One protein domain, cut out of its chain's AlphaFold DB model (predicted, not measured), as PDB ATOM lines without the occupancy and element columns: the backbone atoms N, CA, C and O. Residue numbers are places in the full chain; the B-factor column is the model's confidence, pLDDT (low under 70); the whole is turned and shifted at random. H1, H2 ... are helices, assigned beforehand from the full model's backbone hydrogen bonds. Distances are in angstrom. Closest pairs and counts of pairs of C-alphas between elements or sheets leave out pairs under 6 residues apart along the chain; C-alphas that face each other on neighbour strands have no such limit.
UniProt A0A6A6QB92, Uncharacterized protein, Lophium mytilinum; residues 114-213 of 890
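What this domain is: This is residues 114 to 213 of the 890 residues of an uncharacterized protein of Lophium mytilinum (UniProt A0A6A6QB92). H3 and H4 lie side by side as a helical hairpin, and both cross H2, the longest helix, at a steep angle, H4 near its beginning and H3 near its end; the short H1 sits beside the H2 beginning, near H4. Two stretches stick out at opposite ends of the longest axis, residues 123 to 128 before H1 and residues 150 to 157, of which 150 belongs to H2, and a long looped stretch, residues 172 to 202, joins H3 to H4. The printed part has 100 residues with four named helices, in the order H1, H2, H3, H4, and no named strand; the class is all helix, though under half of the residues, 40 of 100, are in named elements. The whole is compact, with a radius of gyration of the C-alphas of 13.7 A and spans of 42 by 29 by 25 A.

Where its parts are: The printed part begins at Trp 114, with C-alpha at (146.306, 133.432, 207.519), and residues 114 to 128 hold no named element. H1 is residues 129 to 135, 9.8 A from first to last C-alpha. H2 is residues 138 to 150, 18.2 A long, and its first C-alpha, that of Ala 138, is at (141.984, 129.342, 204.416). H3 is residues 163 to 171, 12.4 A long. H4 is residues 203 to 213, 15.1 A long, and ends at C-alpha 213, (143.109, 126.015, 189.178).

How they stand to each other: H1 is close to H2 but not clearly touching, about perpendicular at 80 degrees; their closest C-alphas, of Trp 133 and Thr 139, are 7.4 A apart. H1 is also close to H4 but not clearly touching, with the closest C-alphas, of Trp 133 and Leu 207, 7.0 A apart; the tilt of 34 degrees, opposite ways, is only just shallow. H1 and H3 are apart. H2 touches H4 with residues 138 to 142 alone, at a steep tilt of 66 degrees, the same way; the closest C-alphas, of Ala 138 and Ala 204, are 4.2 A apart. H2 touches H3 with residues 145 to 149 alone, at a steep tilt of 61 degrees, opposite ways; the closest C-alphas, of Leu 145 and Ala 167, are 6.8 A apart. H3 and H4, the hairpin, touch at a shallow tilt of 23 degrees, opposite ways, with the C-alphas of Phe 171 and Gly 205 closest at 5.4 A. The packing of H2, H3 and H4 is only just mostly crossed, with 1 of 3 touching pairs at a shallow tilt. In H1, H2, H3 and H4 every O i to N i+4 pair is within hydrogen-bond range.

The domain as a whole: The C-alphas farthest apart, of Gln 125 and Asp 156, are 43.3 A apart. Without residues 123 to 128 and 150 to 157, which stand free and of which 150 belongs to H2, the body spans 32 by 27 by 25 A. The printed part has no cut. The link from H1 to H2 is tight, and those from H2 to H3, 12 residues, and from H3 to H4, 31 residues, are long. The mean pLDDT of the printed part is 79.6; it is under 70 at residues 121 to 127, 153, 155 to 159, 173 to 177 and 195 to 200.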
ATOM      1  N   TRP A 114     145.974 133.928 208.866       91.25
ATOM      2  CA  TRP A 114     146.306 133.432 207.519       91.25
ATOM      3  C   TRP A 114     147.349 134.285 206.789       91.25
ATOM      4  O   TRP A 114     148.201 133.752 206.082       91.25
ATOM      5  N   THR A 115     147.329 135.607 206.999       89.06
ATOM      6  CA  THR A 115     148.260 136.563 206.371       89.06
ATOM      7  C   THR A 115     149.722 136.352 206.776       89.06
ATOM      8  O   THR A 115     150.627 136.837 206.098       89.06
ATOM      9  N   SER A 116     149.963 135.637 207.880       88.25
ATOM     10  CA  SER A 116     151.289 135.400 208.455       88.25
ATOM     11  C   SER A 116     151.847 133.997 208.193       88.25
ATOM     12  O   SER A 116     153.019 133.748 208.482       88.25
ATOM     13  N   ILE A 117     151.038 133.084 207.640       88.56
ATOM     14  CA  ILE A 117     151.411 131.678 207.457       88.56
ATOM     15  C   ILE A 117     152.156 131.512 206.123       88.56
ATOM     16  O   ILE A 117     151.562 131.728 205.061       88.56
ATOM     17  N   PRO A 118     153.451 131.132 206.140       86.62
ATOM     18  CA  PRO A 118     154.248 131.020 204.926       86.62
ATOM     19  C   PRO A 118     153.771 129.847 204.067       86.62
ATOM     20  O   PRO A 118     153.506 128.762 204.588       86.62
ATOM     21  N   CYS A 119     153.715 130.055 202.752       85.69
ATOM     22  CA  CYS A 119     153.334 129.010 201.809       85.69
ATOM     23  C   CYS A 119     154.292 127.811 201.861       85.69
ATOM     24  O   CYS A 119     155.516 127.958 201.786       85.69
ATOM     25  N   GLN A 120     153.710 126.619 201.958       81.25
ATOM     26  CA  GLN A 120     154.359 125.319 201.878       81.25
ATOM     27  C   GLN A 120     153.687 124.542 200.744       81.25
ATOM     28  O   GLN A 120     152.469 124.365 200.734       81.25
ATOM     29  N   THR A 121     154.477 124.114 199.757       68.44
ATOM     30  CA  THR A 121     153.958 123.379 198.598       68.44
ATOM     31  C   THR A 121     153.378 122.048 199.045       68.44
ATOM     32  O   THR A 121     154.106 121.277 199.671       68.44
ATOM     33  N   LEU A 122     152.130 121.770 198.656       65.56
ATOM     34  CA  LEU A 122     151.500 120.465 198.844       65.56
ATOM     35  C   LEU A 122     152.408 119.351 198.315       65.56
ATOM     36  O   LEU A 122     152.876 119.391 197.171       65.56
ATOM     37  N   SER A 123     152.630 118.344 199.148       60.56
ATOM     38  CA  SER A 123     153.110 117.047 198.708       60.56
ATOM     39  C   SER A 123     151.960 116.308 198.018       60.56
ATOM     40  O   SER A 123     150.850 116.274 198.551       60.56
ATOM     41  N   PRO A 124     152.197 115.596 196.902       51.50
ATOM     42  CA  PRO A 124     151.224 114.647 196.354       51.50
ATOM     43  C   PRO A 124     150.841 113.498 197.312       51.50
ATOM     44  O   PRO A 124     149.984 112.689 196.971       51.50
ATOM     45  N   GLN A 125     151.494 113.402 198.478       53.00
ATOM     46  CA  GLN A 125     151.217 112.449 199.560       53.00
ATOM     47  C   GLN A 125     150.706 113.124 200.848       53.00
ATOM     48  O   GLN A 125     150.754 112.515 201.913       53.00
ATOM     49  N   ASP A 126     150.249 114.379 200.785       64.56
ATOM     50  CA  ASP A 126     149.528 114.983 201.907       64.56
ATOM     51  C   ASP A 126     148.116 114.379 201.948       64.56
ATOM     52  O   ASP A 126     147.238 114.719 201.150       64.56
ATOM     53  N   ASP A 127     147.923 113.390 202.824       63.56
ATOM     54  CA  ASP A 127     146.689 112.599 202.874       63.56
ATOM     55  C   ASP A 127     145.489 113.391 203.410       63.56
ATOM     56  O   ASP A 127     144.388 113.222 202.892       63.56
ATOM     57  N   ASP A 128     145.720 114.321 204.341       81.75
ATOM     58  CA  ASP A 128     144.698 115.188 204.936       81.75
ATOM     59  C   ASP A 128     144.831 116.636 204.431       81.75
ATOM     60  O   ASP A 128     145.623 117.441 204.931       81.75
ATOM     61  N   VAL A 129     144.058 116.960 203.391       83.12
ATOM     62  CA  VAL A 129     144.062 118.295 202.771       83.12
ATOM     63  C   VAL A 129     143.137 119.275 203.510       83.12
ATOM     64  O   VAL A 129     143.344 120.487 203.429       83.12
ATOM     65  N   GLN A 130     142.171 118.771 204.289       85.25
ATOM     66  CA  GLN A 130     141.291 119.582 205.138       85.25
ATOM     67  C   GLN A 130     142.081 120.160 206.320       85.25
ATOM     68  O   GLN A 130     142.089 121.374 206.513       85.25
ATOM     69  N   ALA A 131     142.874 119.346 207.025       86.75
ATOM     70  CA  ALA A 131     143.743 119.836 208.095       86.75
ATOM     71  C   ALA A 131     144.756 120.889 207.606       86.75
ATOM     72  O   ALA A 131     145.103 121.803 208.353       86.75
ATOM     73  N   LEU A 132     145.212 120.808 206.350       86.12
ATOM     74  CA  LEU A 132     146.065 121.835 205.733       86.12
ATOM     75  C   LEU A 132     145.307 123.126 205.387       86.12
ATOM     76  O   LEU A 132     145.893 124.207 205.469       86.12
ATOM     77  N   TRP A 133     144.026 123.031 205.029       90.69
ATOM     78  CA  TRP A 133     143.135 124.172 204.809       90.69
ATOM     79  C   TRP A 133     142.842 124.922 206.113       90.69
ATOM     80  O   TRP A 133     143.002 126.147 206.176       90.69
ATOM     81  N   ASP A 134     142.525 124.190 207.178       90.38
ATOM     82  CA  ASP A 134     142.226 124.762 208.491       90.38
ATOM     83  C   ASP A 134     143.480 125.306 209.179       90.38
ATOM     84  O   ASP A 134     143.473 126.433 209.672       90.38
ATOM     85  N   ALA A 135     144.607 124.584 209.124       90.00
ATOM     86  CA  ALA A 135     145.888 125.069 209.645       90.00
ATOM     87  C   ALA A 135     146.432 126.295 208.888       90.00
ATOM     88  O   ALA A 135     147.303 126.995 209.404       90.00
ATOM     89  N   ALA A 136     145.937 126.573 207.678       91.31
ATOM     90  CA  ALA A 136     146.222 127.798 206.937       91.31
ATOM     91  C   ALA A 136     145.250 128.953 207.256       91.31
ATOM     92  O   ALA A 136     145.484 130.071 206.791       91.31
ATOM     93  N   TYR A 137     144.169 128.691 208.003       92.56
ATOM     94  CA  TYR A 137     142.977 129.542 208.120       92.56
ATOM     95  C   TYR A 137     142.421 129.966 206.746       92.56
ATOM     96  O   TYR A 137     142.049 131.123 206.523       92.56
ATOM     97  N   ALA A 138     142.385 129.037 205.786       92.19
ATOM     98  CA  ALA A 138     141.984 129.342 204.416       92.19
ATOM     99  C   ALA A 138     140.503 129.752 204.298       92.19
ATOM    100  O   ALA A 138     140.176 130.597 203.467       92.19
ATOM    101  N   THR A 139     139.632 129.281 205.194       92.06
ATOM    102  CA  THR A 139     138.235 129.741 205.304       92.06
ATOM    103  C   THR A 139     138.128 131.235 205.651       92.06
ATOM    104  O   THR A 139     137.327 131.943 205.042       92.06
ATOM    105  N   ASP A 140     138.976 131.767 206.538       92.00
ATOM    106  CA  ASP A 140     138.985 133.205 206.874       92.00
ATOM    107  C   ASP A 140     139.475 134.072 205.707       92.00
ATOM    108  O   ASP A 140     138.982 135.183 205.492       92.00
ATOM    109  N   ALA A 141     140.447 133.569 204.942       92.38
ATOM    110  CA  ALA A 141     140.941 134.225 203.735       92.38
ATOM    111  C   ALA A 141     139.908 134.189 202.597       92.38
ATOM    112  O   ALA A 141     139.766 135.168 201.865       92.38
ATOM    113  N   TRP A 142     139.167 133.082 202.471       92.31
ATOM    114  CA  TRP A 142     138.073 132.912 201.514       92.31
ATOM    115  C   TRP A 142     136.905 133.859 201.812       92.31
ATOM    116  O   TRP A 142     136.445 134.574 200.924       92.31
ATOM    117  N   ASN A 143     136.489 133.944 203.078       91.06
ATOM    118  CA  ASN A 143     135.442 134.871 203.505       91.06
ATOM    119  C   ASN A 143     135.858 136.331 203.258       91.06
ATOM    120  O   ASN A 143     135.090 137.094 202.681       91.06
ATOM    121  N   GLN A 144     137.105 136.706 203.577       91.19
ATOM    122  CA  GLN A 144     137.631 138.044 203.264       91.19
ATOM    123  C   GLN A 144     137.707 138.336 201.757       91.19
ATOM    124  O   GLN A 144     137.496 139.479 201.354       91.19
ATOM    125  N   LEU A 145     137.988 137.331 200.921       90.31
ATOM    126  CA  LEU A 145     137.966 137.456 199.461       90.31
ATOM    127  C   LEU A 145     136.544 137.714 198.936       90.31
ATOM    128  O   LEU A 145     136.357 138.592 198.090       90.31
ATOM    129  N   LEU A 146     135.540 136.994 199.449       90.25
ATOM    130  CA  LEU A 146     134.137 137.212 199.085       90.25
ATOM    131  C   LEU A 146     133.601 138.549 199.600       90.25
ATOM    132  O   LEU A 146     132.961 139.269 198.837       90.25
ATOM    133  N   ASP A 147     133.917 138.939 200.837       89.31
ATOM    134  CA  ASP A 147     133.583 140.266 201.368       89.31
ATOM    135  C   ASP A 147     134.179 141.372 200.485       89.31
ATOM    136  O   ASP A 147     133.470 142.294 200.081       89.31
ATOM    137  N   ALA A 148     135.463 141.256 200.116       87.56
ATOM    138  CA  ALA A 148     136.144 142.199 199.228       87.56
ATOM    139  C   ALA A 148     135.505 142.265 197.828       87.56
ATOM    140  O   ALA A 148     135.385 143.349 197.248       87.56
ATOM    141  N   TRP A 149     135.068 141.122 197.293       88.25
ATOM    142  CA  TRP A 149     134.332 141.032 196.032       88.25
ATOM    143  C   TRP A 149     132.923 141.641 196.136       88.25
ATOM    144  O   TRP A 149     132.441 142.263 195.187       88.25
ATOM    145  N   ASN A 150     132.272 141.549 197.293       87.94
ATOM    146  CA  ASN A 150     130.927 142.075 197.523       87.94
ATOM    147  C   ASN A 150     130.888 143.550 197.958       87.94
ATOM    148  O   ASN A 150     129.799 144.116 198.089       87.94
ATOM    149  N   LEU A 151     132.040 144.211 198.137       83.75
ATOM    150  CA  LEU A 151     132.093 145.618 198.543       83.75
ATOM    151  C   LEU A 151     131.339 146.545 197.559       83.75
ATOM    152  O   LEU A 151     131.729 146.661 196.388       83.75
ATOM    153  N   PRO A 152     130.306 147.282 198.018       72.75
ATOM    154  CA  PRO A 152     129.591 148.232 197.176       72.75
ATOM    155  C   PRO A 152     130.504 149.416 196.840       72.75
ATOM    156  O   PRO A 152     130.941 150.154 197.723       72.75
ATOM    157  N   GLY A 153     130.772 149.611 195.548       63.00
ATOM    158  CA  GLY A 153     131.729 150.615 195.081       63.00
ATOM    159  C   GLY A 153     133.159 150.096 194.898       63.00
ATOM    160  O   GLY A 153     134.099 150.879 195.045       63.00
ATOM    161  N   ARG A 154     133.336 148.811 194.534       70.38
ATOM    162  CA  ARG A 154     134.544 148.360 193.812       70.38
ATOM    163  C   ARG A 154     134.920 149.390 192.723       70.38
ATOM    164  O   ARG A 154     134.014 149.860 192.033       70.38
ATOM    165  N   PRO A 155     136.210 149.742 192.544       65.50
ATOM    166  CA  PRO A 155     136.630 150.697 191.518       65.50
ATOM    167  C   PRO A 155     136.149 150.302 190.117       65.50
ATOM    168  O   PRO A 155     136.117 149.114 189.804       65.50
ATOM    169  N   ASP A 156     135.884 151.276 189.242       64.94
ATOM    170  CA  ASP A 156     135.485 151.030 187.840       64.94
ATOM    171  C   ASP A 156     136.531 150.204 187.051       64.94
ATOM    172  O   ASP A 156     136.216 149.544 186.062       64.94
ATOM    173  N   GLU A 157     137.785 150.200 187.512       63.47
ATOM    174  CA  GLU A 157     138.879 149.363 187.000       63.47
ATOM    175  C   GLU A 157     138.722 147.868 187.368       63.47
ATOM    176  O   GLU A 157     139.294 147.009 186.705       63.47
ATOM    177  N   MET A 158     137.935 147.551 188.403       63.50
ATOM    178  CA  MET A 158     137.694 146.209 188.963       63.50
ATOM    179  C   MET A 158     136.246 145.713 188.766       63.50
ATOM    180  O   MET A 158     135.882 144.651 189.274       63.50
ATOM    181  N   THR A 159     135.406 146.442 188.023       68.06
ATOM    182  CA  THR A 159     134.074 145.959 187.598       68.06
ATOM    183  C   THR A 159     134.129 145.083 186.341       68.06
ATOM    184  O   THR A 159     133.137 144.444 186.005       68.06
ATOM    185  N   ASN A 160     135.286 145.028 185.667       72.75
ATOM    186  CA  ASN A 160     135.505 144.291 184.416       72.75
ATOM    187  C   ASN A 160     136.457 143.082 184.552       72.75
ATOM    188  O   ASN A 160     136.758 142.451 183.541       72.75
ATOM    189  N   VAL A 161     136.945 142.772 185.761       78.81
ATOM    190  CA  VAL A 161     137.780 141.582 186.030       78.81
ATOM    191  C   VAL A 161     136.918 140.414 186.510       78.81
ATOM    192  O   VAL A 161     135.898 140.616 187.170       78.81
ATOM    193  N   THR A 162     137.334 139.190 186.197       84.88
ATOM    194  CA  THR A 162     136.722 137.957 186.715       84.88
ATOM    195  C   THR A 162     137.040 137.755 188.199       84.88
ATOM    196  O   THR A 162     137.987 138.338 188.734       84.88
ATOM    197  N   PHE A 163     136.286 136.887 188.882       88.50
ATOM    198  CA  PHE A 163     136.572 136.552 190.280       88.50
ATOM    199  C   PHE A 163     137.945 135.874 190.444       88.50
ATOM    200  O   PHE A 163     138.663 136.154 191.401       88.50
ATOM    201  N   ALA A 164     138.357 135.041 189.481       87.06
ATOM    202  CA  ALA A 164     139.668 134.391 189.497       87.06
ATOM    203  C   ALA A 164     140.836 135.383 189.328       87.06
ATOM    204  O   ALA A 164     141.863 135.244 189.991       87.06
ATOM    205  N   GLU A 165     140.685 136.404 188.479       85.06
ATOM    206  CA  GLU A 165     141.660 137.498 188.372       85.06
ATOM    207  C   GLU A 165     141.677 138.359 189.640       85.06
ATOM    208  O   GLU A 165     142.750 138.716 190.114       85.06
ATOM    209  N   PHE A 166     140.516 138.640 190.241       87.56
ATOM    210  CA  PHE A 166     140.418 139.386 191.500       87.56
ATOM    211  C   PHE A 166     141.078 138.654 192.682       87.56
ATOM    212  O   PHE A 166     141.818 139.266 193.452       87.56
ATOM    213  N   ALA A 167     140.871 137.338 192.796       89.12
ATOM    214  CA  ALA A 167     141.541 136.498 193.787       89.12
ATOM    215  C   ALA A 167     143.067 136.490 193.592       89.12
ATOM    216  O   ALA A 167     143.825 136.566 194.561       89.12
ATOM    217  N   TRP A 168     143.527 136.446 192.339       86.38
ATOM    218  CA  TRP A 168     144.947 136.531 192.003       86.38
ATOM    219  C   TRP A 168     145.558 137.893 192.370       86.38
ATOM    220  O   TRP A 168     146.579 137.937 193.058       86.38
ATOM    221  N   ASP A 169     144.899 138.999 192.002       83.06
ATOM    222  CA  ASP A 169     145.274 140.370 192.389       83.06
ATOM    223  C   ASP A 169     145.412 140.495 193.921       83.06
ATOM    224  O   ASP A 169     146.354 141.116 194.418       83.06
ATOM    225  N   MET A 170     144.491 139.876 194.676       83.75
ATOM    226  CA  MET A 170     144.453 139.914 196.142       83.75
ATOM    227  C   MET A 170     145.599 139.139 196.812       83.75
ATOM    228  O   MET A 170     146.164 139.634 197.790       83.75
ATOM    229  N   PHE A 171     145.957 137.948 196.316       85.19
ATOM    230  CA  PHE A 171     146.948 137.079 196.971       85.19
ATOM    231  C   PHE A 171     148.359 137.117 196.362       85.19
ATOM    232  O   PHE A 171     149.318 136.821 197.076       85.19
ATOM    233  N   HIS A 172     148.508 137.458 195.078       73.00
ATOM    234  CA  HIS A 172     149.795 137.437 194.362       73.00
ATOM    235  C   HIS A 172     150.295 138.831 193.944       73.00
ATOM    236  O   HIS A 172     151.502 139.036 193.839       73.00
ATOM    237  N   GLN A 173     149.394 139.811 193.777       64.88
ATOM    238  CA  GLN A 173     149.723 141.214 193.457       64.88
ATOM    239  C   GLN A 173     150.578 141.409 192.181       64.88
ATOM    240  O   GLN A 173     151.319 142.393 192.068       64.88
ATOM    241  N   ASP A 174     150.466 140.497 191.213       65.75
ATOM    242  CA  ASP A 174     151.029 140.643 189.868       65.75
ATOM    243  C   ASP A 174     149.919 140.788 188.817       65.75
ATOM    244  O   ASP A 174     148.882 140.134 188.892       65.75
ATOM    245  N   ALA A 175     150.164 141.626 187.808       58.31
ATOM    246  CA  ALA A 175     149.180 142.023 186.803       58.31
ATOM    247  C   ALA A 175     148.844 140.923 185.773       58.31
ATOM    248  O   ALA A 175     147.945 141.110 184.950       58.31
ATOM    249  N   ASN A 176     149.553 139.789 185.783       65.38
ATOM    250  CA  ASN A 176     149.274 138.647 184.912       65.38
ATOM    251  C   ASN A 176     148.202 137.745 185.549       65.38
ATOM    252  O   ASN A 176     148.508 136.682 186.085       65.38
ATOM    253  N   GLY A 177     146.948 138.206 185.515       68.31
ATOM    254  CA  GLY A 177     145.801 137.542 186.137       68.31
ATOM    255  C   GLY A 177     145.615 136.070 185.738       68.31
ATOM    256  O   GLY A 177     145.819 135.682 184.588       68.31
ATOM    257  N   LEU A 178     145.175 135.254 186.702       73.38
ATOM    258  CA  LEU A 178     145.076 133.795 186.571       73.38
ATOM    259  C   LEU A 178     144.085 133.329 185.476       73.38
ATOM    260  O   LEU A 178     144.291 132.280 184.866       73.38
ATOM    261  N   GLY A 179     143.036 134.116 185.194       78.69
ATOM    262  CA  GLY A 179     142.155 133.954 184.025       78.69
ATOM    263  C   GLY A 179     141.447 132.594 183.912       78.69
ATOM    264  O   GLY A 179     141.346 132.038 182.819       78.69
ATOM    265  N   CYS A 180     141.006 132.029 185.038       83.31
ATOM    266  CA  CYS A 180     140.410 130.690 185.118       83.31
ATOM    267  C   CYS A 180     138.935 130.589 184.676       83.31
ATOM    268  O   CYS A 180     138.332 129.535 184.869       83.31
ATOM    269  N   ASP A 181     138.329 131.631 184.097       80.31
ATOM    270  CA  ASP A 181     136.938 131.593 183.604       80.31
ATOM    271  C   ASP A 181     136.782 130.853 182.258       80.31
ATOM    272  O   ASP A 181     135.667 130.681 181.768       80.31
ATOM    273  N   THR A 182     137.892 130.409 181.653       81.75
ATOM    274  CA  THR A 182     137.924 129.702 180.365       81.75
ATOM    275  C   THR A 182     138.869 128.498 180.392       81.75
ATOM    276  O   THR A 182     139.958 128.561 180.960       81.75
ATOM    277  N   PHE A 183     138.476 127.397 179.742       75.94
ATOM    278  CA  PHE A 183     139.277 126.159 179.656       75.94
ATOM    279  C   PHE A 183     140.588 126.345 178.893       75.94
ATOM    280  O   PHE A 183     141.598 125.712 179.191       75.94
ATOM    281  N   ASP A 184     140.560 127.210 177.879       75.44
ATOM    282  CA  ASP A 184     141.631 127.353 176.897       75.44
ATOM    283  C   ASP A 184     142.911 127.946 177.515       75.44
ATOM    284  O   ASP A 184     144.021 127.657 177.054       75.44
ATOM    285  N   ASN A 185     142.780 128.713 178.603       79.50
ATOM    286  CA  ASN A 185     143.875 129.443 179.233       79.50
ATOM    287  C   ASN A 185     144.909 128.519 179.907       79.50
ATOM    288  O   ASN A 185     144.686 127.960 180.979       79.50
ATOM    289  N   SER A 186     146.094 128.415 179.302       77.56
ATOM    290  CA  SER A 186     147.203 127.611 179.823       77.56
ATOM    291  C   SER A 186     147.838 128.159 181.105       77.56
ATOM    292  O   SER A 186     148.546 127.404 181.769       77.56
ATOM    293  N   VAL A 187     147.588 129.417 181.491       76.38
ATOM    294  CA  VAL A 187     148.030 129.954 182.792       76.38
ATOM    295  C   VAL A 187     147.329 129.202 183.923       76.38
ATOM    296  O   VAL A 187     147.998 128.661 184.800       76.38
ATOM    297  N   CYS A 188     146.003 129.064 183.839       81.00
ATOM    298  CA  CYS A 188     145.200 128.392 184.858       81.00
ATOM    299  C   CYS A 188     145.440 126.867 184.947       81.00
ATOM    300  O   CYS A 188     145.097 126.258 185.950       81.00
ATOM    301  N   ARG A 189     146.079 126.233 183.952       73.75
ATOM    302  CA  ARG A 189     146.414 124.789 183.992       73.75
ATOM    303  C   ARG A 189     147.756 124.469 184.674       73.75
ATOM    304  O   ARG A 189     148.229 123.339 184.597       73.75
ATOM    305  N   ASN A 190     148.397 125.445 185.321       78.50
ATOM    306  CA  ASN A 190     149.622 125.233 186.095       78.50
ATOM    307  C   ASN A 190     149.343 125.363 187.596       78.50
ATOM    308  O   ASN A 190     148.937 126.424 188.062       78.50
ATOM    309  N   VAL A 191     149.651 124.307 188.360       76.50
ATOM    310  CA  VAL A 191     149.660 124.349 189.832       76.50
ATOM    311  C   VAL A 191     150.619 125.451 190.294       76.50
ATOM    312  O   VAL A 191     151.813 125.444 189.965       76.50
ATOM    313  N   ILE A 192     150.081 126.405 191.047       80.38
ATOM    314  CA  ILE A 192     150.789 127.579 191.559       80.38
ATOM    315  C   ILE A 192     151.792 127.112 192.612       80.38
ATOM    316  O   ILE A 192     151.510 126.197 193.384       80.38
ATOM    317  N   LYS A 193     152.976 127.729 192.658       82.38
ATOM    318  CA  LYS A 193     154.085 127.335 193.541       82.38
ATOM    319  C   LYS A 193     154.381 128.413 194.577       82.38
ATOM    320  O   LYS A 193     154.243 129.599 194.301       82.38
ATOM    321  N   CYS A 194     154.876 128.002 195.740       79.38
ATOM    322  CA  CYS A 194     155.231 128.915 196.830       79.38
ATOM    323  C   CYS A 194     156.518 129.736 196.615       79.38
ATOM    324  O   CYS A 194     156.827 130.581 197.451       79.38
ATOM    325  N   SER A 195     157.330 129.431 195.596       62.56
ATOM    326  CA  SER A 195     158.785 129.658 195.658       62.56
ATOM    327  C   SER A 195     159.367 130.776 194.788       62.56
ATOM    328  O   SER A 195     160.526 131.131 195.006       62.56
ATOM    329  N   ASP A 196     158.626 131.303 193.808       52.56
ATOM    330  CA  ASP A 196     159.262 131.912 192.623       52.56
ATOM    331  C   ASP A 196     159.131 133.456 192.515       52.56
ATOM    332  O   ASP A 196     159.807 134.054 191.679       52.56
ATOM    333  N   GLU A 197     158.353 134.124 193.384       54.22
ATOM    334  CA  GLU A 197     158.132 135.591 193.383       54.22
ATOM    335  C   GLU A 197     158.792 136.325 194.585       54.22
ATOM    336  O   GLU A 197     158.960 135.750 195.663       54.22
ATOM    337  N   PRO A 198     159.142 137.629 194.465       55.78
ATOM    338  CA  PRO A 198     159.736 138.440 195.536       55.78
ATOM    339  C   PRO A 198     158.764 138.864 196.657       55.78
ATOM    340  O   PRO A 198     159.184 139.579 197.570       55.78
ATOM    341  N   MET A 199     157.494 138.452 196.612       61.34
ATOM    342  CA  MET A 199     156.555 138.560 197.734       61.34
ATOM    343  C   MET A 199     156.051 137.160 198.109       61.34
ATOM    344  O   MET A 199     155.619 136.425 197.222       61.34
ATOM    345  N   PRO A 200     156.101 136.764 199.394       68.50
ATOM    346  CA  PRO A 200     155.643 135.448 199.810       68.50
ATOM    347  C   PRO A 200     154.113 135.383 199.764       68.50
ATOM    348  O   PRO A 200     153.428 136.043 200.545       68.50
ATOM    349  N   LEU A 201     153.590 134.544 198.870       82.69
ATOM    350  CA  LEU A 201     152.202 134.088 198.898       82.69
ATOM    351  C   LEU A 201     151.903 133.471 200.287       82.69
ATOM    352  O   LEU A 201     152.712 132.669 200.763       82.69
ATOM    353  N   PRO A 202     150.791 133.814 200.963       88.75
ATOM    354  CA  PRO A 202     150.369 133.117 202.181       88.75
ATOM    355  C   PRO A 202     149.769 131.741 201.865       88.75
ATOM    356  O   PRO A 202     149.173 131.565 200.798       88.75
ATOM    357  N   GLN A 203     149.858 130.778 202.791       90.00
ATOM    358  CA  GLN A 203     149.367 129.408 202.549       90.00
ATOM    359  C   GLN A 203     147.879 129.369 202.168       90.00
ATOM    360  O   GLN A 203     147.502 128.662 201.238       90.00
ATOM    361  N   ALA A 204     147.040 130.179 202.815       91.12
ATOM    362  CA  ALA A 204     145.623 130.285 202.472       91.12
ATOM    363  C   ALA A 204     145.386 130.732 201.018       91.12
ATOM    364  O   ALA A 204     144.593 130.125 200.304       91.12
ATOM    365  N   GLY A 205     146.119 131.753 200.556       90.31
ATOM    366  CA  GLY A 205     146.034 132.228 199.173       90.31
ATOM    367  C   GLY A 205     146.499 131.169 198.174       90.31
ATOM    368  O   GLY A 205     145.875 130.986 197.134       90.31
ATOM    369  N   TYR A 206     147.547 130.412 198.512       88.75
ATOM    370  CA  TYR A 206     147.992 129.261 197.725       88.75
ATOM    371  C   TYR A 206     146.921 128.169 197.614       88.75
ATOM    372  O   TYR A 206     146.698 127.663 196.515       88.75
ATOM    373  N   LEU A 207     146.241 127.820 198.711       89.81
ATOM    374  CA  LEU A 207     145.193 126.798 198.694       89.81
ATOM    375  C   LEU A 207     143.965 127.273 197.908       89.81
ATOM    376  O   LEU A 207     143.505 126.552 197.026       89.81
ATOM    377  N   ILE A 208     143.487 128.501 198.133       91.50
ATOM    378  CA  ILE A 208     142.348 129.079 197.396       91.50
ATOM    379  C   ILE A 208     142.644 129.154 195.892       91.50
ATOM    380  O   ILE A 208     141.846 128.681 195.082       91.50
ATOM    381  N   LEU A 209     143.795 129.708 195.494       89.31
ATOM    382  CA  LEU A 209     144.124 129.859 194.075       89.31
ATOM    383  C   LEU A 209     144.355 128.509 193.381       89.31
ATOM    384  O   LEU A 209     143.898 128.332 192.253       89.31
ATOM    385  N   ASN A 210     144.996 127.534 194.039       87.81
ATOM    386  CA  ASN A 210     145.110 126.187 193.474       87.81
ATOM    387  C   ASN A 210     143.754 125.475 193.391       87.81
ATOM    388  O   ASN A 210     143.512 124.728 192.450       87.81
ATOM    389  N   SER A 211     142.828 125.756 194.306       88.94
ATOM    390  CA  SER A 211     141.467 125.218 194.229       88.94
ATOM    391  C   SER A 211     140.696 125.770 193.016       88.94
ATOM    392  O   SER A 211     139.991 125.022 192.340       88.94
ATOM    393  N   LEU A 212     140.901 127.048 192.666       89.06
ATOM    394  CA  LEU A 212     140.393 127.654 191.423       89.06
ATOM    395  C   LEU A 212     141.062 127.065 190.161       89.06
ATOM    396  O   LEU A 212     140.384 126.850 189.154       89.06
ATOM    397  N   VAL A 213     142.364 126.750 190.224       88.38
ATOM    398  CA  VAL A 213     143.109 126.015 189.178       88.38
ATOM    399  C   VAL A 213     142.530 124.614 188.965       88.38
ATOM    400  O   VAL A 213     142.248 124.234 187.827       88.38
TER     401      VAL A 213